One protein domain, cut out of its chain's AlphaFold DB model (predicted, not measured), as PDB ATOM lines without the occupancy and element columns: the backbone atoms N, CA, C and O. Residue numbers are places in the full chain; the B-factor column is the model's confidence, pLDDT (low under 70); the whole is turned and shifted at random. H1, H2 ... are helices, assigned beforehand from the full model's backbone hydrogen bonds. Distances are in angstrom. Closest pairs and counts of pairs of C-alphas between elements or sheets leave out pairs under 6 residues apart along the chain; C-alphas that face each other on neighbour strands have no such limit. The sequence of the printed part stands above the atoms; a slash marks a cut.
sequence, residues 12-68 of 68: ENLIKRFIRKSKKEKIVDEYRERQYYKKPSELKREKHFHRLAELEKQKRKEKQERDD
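What this domain is: This is residues 12 to 68 of the 68 residues of the protein "30S ribosomal protein S21" of Flammeovirgaceae bacterium (UniProt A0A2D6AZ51). What shape does the backbone draw? It is an open, flat V: the long helix H3 makes one arm, H1 followed by the short H2 makes the other, and residues 34 to 39 turn the corner between H2 and H3. What is it built of? The printed part has 57 residues with three named helices, in the order H1, H2, H3, and no named strand; the class is all helix. How is it spread out? It is extended, with a radius of gyration of the C-alphas of 16.5 A and spans of 44 by 43 by 8 A.

Where its parts are: Where is the longest helix? H3 is residues 40 to 67, 41.0 A from C-alpha 40 at (-12.804, 34.027, 64.732) to C-alpha 67 at (-24.785, 59.158, 94.822). Where are the others? H2 is residues 27 to 33, 10.0 A long from first to last C-alpha. H1 is residues 12 to 24, 18.3 A long, and begins with C-alpha 12 at (-52.673, 40.549, 74.424).

How they stand to each other: What is near H3? H3 is apart from H2 and apart from H1. How do H1 and H2 stand? They are close but not clearly touching: their closest C-alphas, those of Ser 22 and Val 28, are 7.9 A apart. They run the same way at a shallow tilt of 34.7 degrees, only just short of steep. What do the N and O atoms show? In H1, H2 and H3 every O i to N i+4 pair is within hydrogen-bond range.

The domain as a whole: How large is it? The two C-alphas farthest apart, those of Tyr 37 and Asp 68, are 45.7 A apart. Is it continuous? The printed part has no cut; the link from H1 to H2 is tight, that from H2 to H3 is short, and no link is long. How confident is the model? The mean pLDDT of the printed part is 92.9, and no printed residue is under 70.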
ATOM      1  N   GLU A  12     -53.656  39.474  74.599       92.62
ATOM      2  CA  GLU A  12     -52.673  40.549  74.424       92.62
ATOM      3  C   GLU A  12     -51.512  40.471  75.421       92.62
ATOM      4  O   GLU A  12     -50.351  40.682  75.060       92.62
ATOM      5  N   ASN A  13     -51.803  40.149  76.683       93.31
ATOM      6  CA  ASN A  13     -50.780  40.009  77.716       93.31
ATOM      7  C   ASN A  13     -49.881  38.795  77.451       93.31
ATOM      8  O   ASN A  13     -48.660  38.877  77.639       93.31
ATOM      9  N   LEU A  14     -50.456  37.718  76.907       93.56
ATOM     10  CA  LEU A  14     -49.695  36.573  76.417       93.56
ATOM     11  C   LEU A  14     -48.738  36.975  75.285       93.56
ATOM     12  O   LEU A  14     -47.545  36.669  75.362       93.56
ATOM     13  N   ILE A  15     -49.227  37.697  74.271       94.00
ATOM     14  CA  ILE A  15     -48.412  38.168  73.137       94.00
ATOM     15  C   ILE A  15     -47.278  39.072  73.636       94.00
ATOM     16  O   ILE A  15     -46.117  38.868  73.276       94.00
ATOM     17  N   LYS A  16     -47.561  40.017  74.543       94.12
ATOM     18  CA  LYS A  16     -46.536  40.886  75.148       94.12
ATOM     19  C   LYS A  16     -45.457  40.076  75.870       94.12
ATOM     20  O   LYS A  16     -44.267  40.357  75.708       94.12
ATOM     21  N   ARG A  17     -45.836  39.053  76.644       93.19
ATOM     22  CA  ARG A  17     -44.881  38.143  77.305       93.19
ATOM     23  C   ARG A  17     -44.054  37.351  76.304       93.19
ATOM     24  O   ARG A  17     -42.846  37.231  76.497       93.19
ATOM     25  N   PHE A  18     -44.679  36.836  75.251       93.56
ATOM     26  CA  PHE A  18     -43.988  36.114  74.189       93.56
ATOM     27  C   PHE A  18     -42.951  36.997  73.488       93.56
ATOM     28  O   PHE A  18     -41.790  36.603  73.373       93.56
ATOM     29  N   ILE A  19     -43.321  38.225  73.118       92.94
ATOM     30  CA  ILE A  19     -42.403  39.187  72.498       92.94
ATOM     31  C   ILE A  19     -41.246  39.517  73.447       92.94
ATOM     32  O   ILE A  19     -40.086  39.487  73.037       92.94
ATOM     33  N   ARG A  20     -41.525  39.786  74.732       92.88
ATOM     34  CA  ARG A  20     -40.476  40.043  75.736       92.88
ATOM     35  C   ARG A  20     -39.523  38.858  75.878       92.88
ATOM     36  O   ARG A  20     -38.314  39.065  75.936       92.88
ATOM     37  N   LYS A  21     -40.048  37.630  75.908       93.69
ATOM     38  CA  LYS A  21     -39.229  36.417  75.999       93.69
ATOM     39  C   LYS A  21     -38.376  36.225  74.741       93.69
ATOM     40  O   LYS A  21     -37.189  35.964  74.872       93.69
ATOM     41  N   SER A  22     -38.937  36.466  73.555       92.44
ATOM     42  CA  SER A  22     -38.220  36.404  72.266       92.44
ATOM     43  C   SER A  22     -37.077  37.398  72.175       92.44
ATOM     44  O   SER A  22     -35.978  37.032  71.768       92.44
ATOM     45  N   LYS A  23     -37.300  38.632  72.633       90.81
ATOM     46  CA  LYS A  23     -36.240  39.640  72.724       90.81
ATOM     47  C   LYS A  23     -35.175  39.256  73.754       90.81
ATOM     48  O   LYS A  23     -33.994  39.427  73.490       90.81
ATOM     49  N   LYS A  24     -35.574  38.707  74.908       91.31
ATOM     50  CA  LYS A  24     -34.632  38.251  75.944       91.31
ATOM     51  C   LYS A  24     -33.745  37.103  75.457       91.31
ATOM     52  O   LYS A  24     -32.563  37.087  75.772       91.31
ATOM     53  N   GLU A  25     -34.315  36.169  74.701       91.94
ATOM     54  CA  GLU A  25     -33.595  35.034  74.112       91.94
ATOM     55  C   GLU A  25     -32.779  35.427  72.865       91.94
ATOM     56  O   GLU A  25     -32.091  34.577  72.322       91.94
ATOM     57  N   LYS A  26     -32.830  36.694  72.412       91.56
ATOM     58  CA  LYS A  26     -32.035  37.240  71.290       91.56
ATOM     59  C   LYS A  26     -32.097  36.421  69.988       91.56
ATOM     60  O   LYS A  26     -31.214  36.522  69.145       91.56
ATOM     61  N   ILE A  27     -33.183  35.672  69.773       90.06
ATOM     62  CA  ILE A  27     -33.337  34.735  68.643       90.06
ATOM     63  C   ILE A  27     -33.144  35.434  67.288       90.06
ATOM     64  O   ILE A  27     -32.499  34.903  66.386       90.06
ATOM     65  N   VAL A  28     -33.698  36.642  67.144       89.12
ATOM     66  CA  VAL A  28     -33.597  37.428  65.905       89.12
ATOM     67  C   VAL A  28     -32.166  37.912  65.664       89.12
ATOM     68  O   VAL A  28     -31.711  37.922  64.521       89.12
ATOM     69  N   ASP A  29     -31.457  38.297  66.725       89.25
ATOM     70  CA  ASP A  29     -30.084  38.791  66.628       89.25
ATOM     71  C   ASP A  29     -29.133  37.645  66.271       89.25
ATOM     72  O   ASP A  29     -28.358  37.768  65.326       89.25
ATOM     73  N   GLU A  30     -29.284  36.484  66.918       90.69
ATOM     74  CA  GLU A  30     -28.526  35.279  66.568       90.69
ATOM     75  C   GLU A  30     -28.746  34.861  65.112       90.69
ATOM     76  O   GLU A  30     -27.795  34.505  64.417       90.69
ATOM     77  N   TYR A  31     -29.993  34.904  64.631       93.75
ATOM     78  CA  TYR A  31     -30.289  34.579  63.240       93.75
ATOM     79  C   TYR A  31     -29.539  35.505  62.277       93.75
ATOM     80  O   TYR A  31     -28.928  35.021  61.323       93.75
ATOM     81  N   ARG A  32     -29.548  36.819  62.545       91.25
ATOM     82  CA  ARG A  32     -28.844  37.833  61.742       91.25
ATOM     83  C   ARG A  32     -27.332  37.643  61.769       91.25
ATOM     84  O   ARG A  32     -26.703  37.727  60.720       91.25
ATOM     85  N   GLU A  33     -26.755  37.357  62.932       90.69
ATOM     86  CA  GLU A  33     -25.317  37.106  63.074       90.69
ATOM     87  C   GLU A  33     -24.863  35.868  62.296       90.69
ATOM     88  O   GLU A  33     -23.773  35.869  61.731       90.69
ATOM     89  N   ARG A  34     -25.708  34.834  62.221       92.19
ATOM     90  CA  ARG A  34     -25.419  33.594  61.484       92.19
ATOM     91  C   ARG A  34     -25.607  33.708  59.971       92.19
ATOM     92  O   ARG A  34     -25.214  32.781  59.269       92.19
ATOM     93  N   GLN A  35     -26.194  34.794  59.457       94.69
ATOM     94  CA  GLN A  35     -26.392  34.966  58.009       94.69
ATOM     95  C   GLN A  35     -25.070  35.060  57.240       94.69
ATOM     96  O   GLN A  35     -25.013  34.680  56.075       94.69
ATOM     97  N   TYR A  36     -24.011  35.557  57.884       93.81
ATOM     98  CA  TYR A  36     -22.719  35.777  57.248       93.81
ATOM     99  C   TYR A  36     -21.598  35.173  58.084       93.81
ATOM    100  O   TYR A  36     -21.613  35.223  59.313       93.81
ATOM    101  N   TYR A  37     -20.589  34.628  57.409       94.69
ATOM    102  CA  TYR A  37     -19.385  34.174  58.087       94.69
ATOM    103  C   TYR A  37     -18.603  35.374  58.637       94.69
ATOM    104  O   TYR A  37     -18.261  36.295  57.896       94.69
ATOM    105  N   LYS A  38     -18.271  35.322  59.927       94.25
ATOM    106  CA  LYS A  38     -17.324  36.233  60.579       94.25
ATOM    107  C   LYS A  38     -16.073  35.467  60.976       94.25
ATOM    108  O   LYS A  38     -16.161  34.336  61.465       94.25
ATOM    109  N   LYS A  39     -14.901  36.086  60.828       96.75
ATOM    110  CA  LYS A  39     -13.644  35.449  61.235       96.75
ATOM    111  C   LYS A  39     -13.604  35.271  62.761       96.75
ATOM    112  O   LYS A  39     -14.120  36.115  63.497       96.75
ATOM    113  N   PRO A  40     -12.917  34.237  63.286       95.19
ATOM    114  CA  PRO A  40     -12.804  34.027  64.732       95.19
ATOM    115  C   PRO A  40     -12.199  35.219  65.484       95.19
ATOM    116  O   PRO A  40     -12.569  35.484  66.628       95.19
ATOM    117  N   SER A  41     -11.274  35.949  64.855       95.88
ATOM    118  CA  SER A  41     -10.679  37.170  65.409       95.88
ATOM    119  C   SER A  41     -11.705  38.293  65.573       95.88
ATOM    120  O   SER A  41     -11.723  38.957  66.608       95.88
ATOM    121  N   GLU A  42     -12.592  38.472  64.596       94.94
ATOM    122  CA  GLU A  42     -13.662  39.471  64.632       94.94
ATOM    123  C   GLU A  42     -14.676  39.137  65.726       94.94
ATOM    124  O   GLU A  42     -14.995  40.000  66.541       94.94
ATOM    125  N   LEU A  43     -15.074  37.865  65.836       93.31
ATOM    126  CA  LEU A  43     -15.957  37.388  66.905       93.31
ATOM    127  C   LEU A  43     -15.361  37.625  68.301       93.31
ATOM    128  O   LEU A  43     -16.062  38.051  69.219       93.31
ATOM    129  N   LYS A  44     -14.057  37.366  68.483       94.69
ATOM    130  CA  LYS A  44     -13.361  37.642  69.753       94.69
ATOM    131  C   LYS A  44     -13.340  39.139  70.068       94.69
ATOM    132  O   LYS A  44     -13.569  39.521  71.215       94.69
ATOM    133  N   ARG A  45     -13.099  39.976  69.057       95.62
ATOM    134  CA  ARG A  45     -13.066  41.436  69.188       95.62
ATOM    135  C   ARG A  45     -14.434  42.004  69.575       95.62
ATOM    136  O   ARG A  45     -14.514  42.782  70.520       95.62
ATOM    137  N   GLU A  46     -15.504  41.578  68.910       92.81
ATOM    138  CA  GLU A  46     -16.878  41.987  69.235       92.81
ATOM    139  C   GLU A  46     -17.260  41.588  70.668       92.81
ATOM    140  O   GLU A  46     -17.734  42.425  71.437       92.81
ATOM    141  N   LYS A  47     -16.967  40.345  71.079       92.94
ATOM    142  CA  LYS A  47     -17.213  39.878  72.455       92.94
ATOM    143  C   LYS A  47     -16.462  40.700  73.501       92.94
ATOM    144  O   LYS A  47     -17.020  41.003  74.554       92.94
ATOM    145  N   HIS A  48     -15.211  41.065  73.222       95.75
ATOM    146  CA  HIS A  48     -14.418  41.903  74.116       95.75
ATOM    147  C   HIS A  48     -15.053  43.289  74.300       95.75
ATOM    148  O   HIS A  48     -15.258  43.722  75.433       95.75
ATOM    149  N   PHE A  49     -15.430  43.955  73.205       95.75
ATOM    150  CA  PHE A  49     -16.079  45.266  73.279       95.75
ATOM    151  C   PHE A  49     -17.445  45.212  73.965       95.75
ATOM    152  O   PHE A  49     -17.735  46.071  74.797       95.75
ATOM    153  N   HIS A  50     -18.248  44.179  73.698       92.69
ATOM    154  CA  HIS A  50     -19.510  43.972  74.410       92.69
ATOM    155  C   HIS A  50     -19.305  43.836  75.921       92.69
ATOM    156  O   HIS A  50     -19.999  44.500  76.688       92.69
ATOM    157  N   ARG A  51     -18.315  43.046  76.352       94.56
ATOM    158  CA  ARG A  51     -17.988  42.888  77.774       94.56
ATOM    159  C   ARG A  51     -17.586  44.214  78.420       94.56
ATOM    160  O   ARG A  51     -18.034  44.509  79.524       94.56
ATOM    161  N   LEU A  52     -16.750  45.008  77.752       96.56
ATOM    162  CA  LEU A  52     -16.337  46.316  78.269       96.56
ATOM    163  C   LEU A  52     -17.527  47.268  78.430       96.56
ATOM    164  O   LEU A  52     -17.664  47.889  79.481       96.56
ATOM    165  N   ALA A  53     -18.412  47.326  77.434       95.31
ATOM    166  CA  ALA A  53     -19.610  48.158  77.490       95.31
ATOM    167  C   ALA A  53     -20.564  47.738  78.627       95.31
ATOM    168  O   ALA A  53     -21.149  48.590  79.297       95.31
ATOM    169  N   GLU A  54     -20.713  46.435  78.884       94.25
ATOM    170  CA  GLU A  54     -21.518  45.927  80.003       94.25
ATOM    171  C   GLU A  54     -20.924  46.300  81.365       94.25
ATOM    172  O   GLU A  54     -21.657  46.769  82.239       94.25
ATOM    173  N   LEU A  55     -19.606  46.158  81.532       95.88
ATOM    174  CA  LEU A  55     -18.902  46.557  82.754       95.88
ATOM    175  C   LEU A  55     -19.008  48.063  83.002       95.88
ATOM    176  O   LEU A  55     -19.251  48.494  84.128       95.88
ATOM    177  N   GLU A  56     -18.855  48.878  81.962       96.25
ATOM    178  CA  GLU A  56     -19.008  50.326  82.076       96.25
ATOM    179  C   GLU A  56     -20.436  50.703  82.486       96.25
ATOM    180  O   GLU A  56     -20.637  51.532  83.374       96.25
ATOM    181  N   LYS A  57     -21.441  50.046  81.898       94.94
ATOM    182  CA  LYS A  57     -22.843  50.243  82.270       94.94
ATOM    183  C   LYS A  57     -23.114  49.862  83.726       94.94
ATOM    184  O   LYS A  57     -23.873  50.565  84.386       94.94
ATOM    185  N   GLN A  58     -22.520  48.776  84.223       94.56
ATOM    186  CA  GLN A  58     -22.629  48.372  85.631       94.56
ATOM    187  C   GLN A  58     -22.003  49.415  86.556       94.56
ATOM    188  O   GLN A  58     -22.682  49.905  87.449       94.56
ATOM    189  N   LYS A  59     -20.773  49.857  86.268       95.94
ATOM    190  CA  LYS A  59     -20.097  50.907  87.046       95.94
ATOM    191  C   LYS A  59     -20.894  52.209  87.104       95.94
ATOM    192  O   LYS A  59     -20.967  52.836  88.154       95.94
ATOM    193  N   ARG A  60     -21.499  52.625  85.984       94.94
ATOM    194  CA  ARG A  60     -22.355  53.825  85.936       94.94
ATOM    195  C   ARG A  60     -23.585  53.683  86.835       94.94
ATOM    196  O   ARG A  60     -23.926  54.641  87.513       94.94
ATOM    197  N   LYS A  61     -24.211  52.501  86.862       93.81
ATOM    198  CA  LYS A  61     -25.343  52.212  87.757       93.81
ATOM    199  C   LYS A  61     -24.932  52.208  89.224       93.81
ATOM    200  O   LYS A  61     -25.574  52.879  90.010       93.81
ATOM    201  N   GLU A  62     -23.846  51.517  89.565       94.06
ATOM    202  CA  GLU A  62     -23.331  51.471  90.940       94.06
ATOM    203  C   GLU A  62     -22.957  52.860  91.457       94.06
ATOM    204  O   GLU A  62     -23.156  53.155  92.626       94.06
ATOM    205  N   LYS A  63     -22.397  53.716  90.595       94.25
ATOM    206  CA  LYS A  63     -22.106  55.101  90.959       94.25
ATOM    207  C   LYS A  63     -23.394  55.878  91.238       94.25
ATOM    208  O   LYS A  63     -23.478  56.534  92.261       94.25
ATOM    209  N   GLN A  64     -24.383  55.763  90.355       92.19
ATOM    210  CA  GLN A  64     -25.669  56.429  90.528       92.19
ATOM    211  C   GLN A  64     -26.371  55.986  91.823       92.19
ATOM    212  O   GLN A  64     -26.782  56.833  92.595       92.19
ATOM    213  N   GLU A  65     -26.388  54.684  92.121       90.00
ATOM    214  CA  GLU A  65     -26.944  54.133  93.372       90.00
ATOM    215  C   GLU A  65     -26.173  54.533  94.643       90.00
ATOM    216  O   GLU A  65     -26.705  54.387  95.736       90.00
ATOM    217  N   ARG A  66     -24.909  54.964  94.533       85.81
ATOM    218  CA  ARG A  66     -24.126  55.486  95.671       85.81
ATOM    219  C   ARG A  66     -24.322  56.981  95.890       85.81
ATOM    220  O   ARG A  66     -24.089  57.446  97.001       85.81
ATOM    221  N   ASP A  67     -24.614  57.707  94.815       84.62
ATOM    222  CA  ASP A  67     -24.785  59.158  94.822       84.62
ATOM    223  C   ASP A  67     -26.245  59.557  95.177       84.62
ATOM    224  O   ASP A  67     -26.461  60.700  95.581       84.62
ATOM    225  N   ASP A  68     -27.208  58.626  95.050       73.62
ATOM    226  CA  ASP A  68     -28.622  58.721  95.482       73.62
ATOM    227  C   ASP A  68     -28.830  58.259  96.945       73.62
ATOM    228  O   ASP A  68     -29.659  58.880  97.653       73.62
TER     229      ASP A  68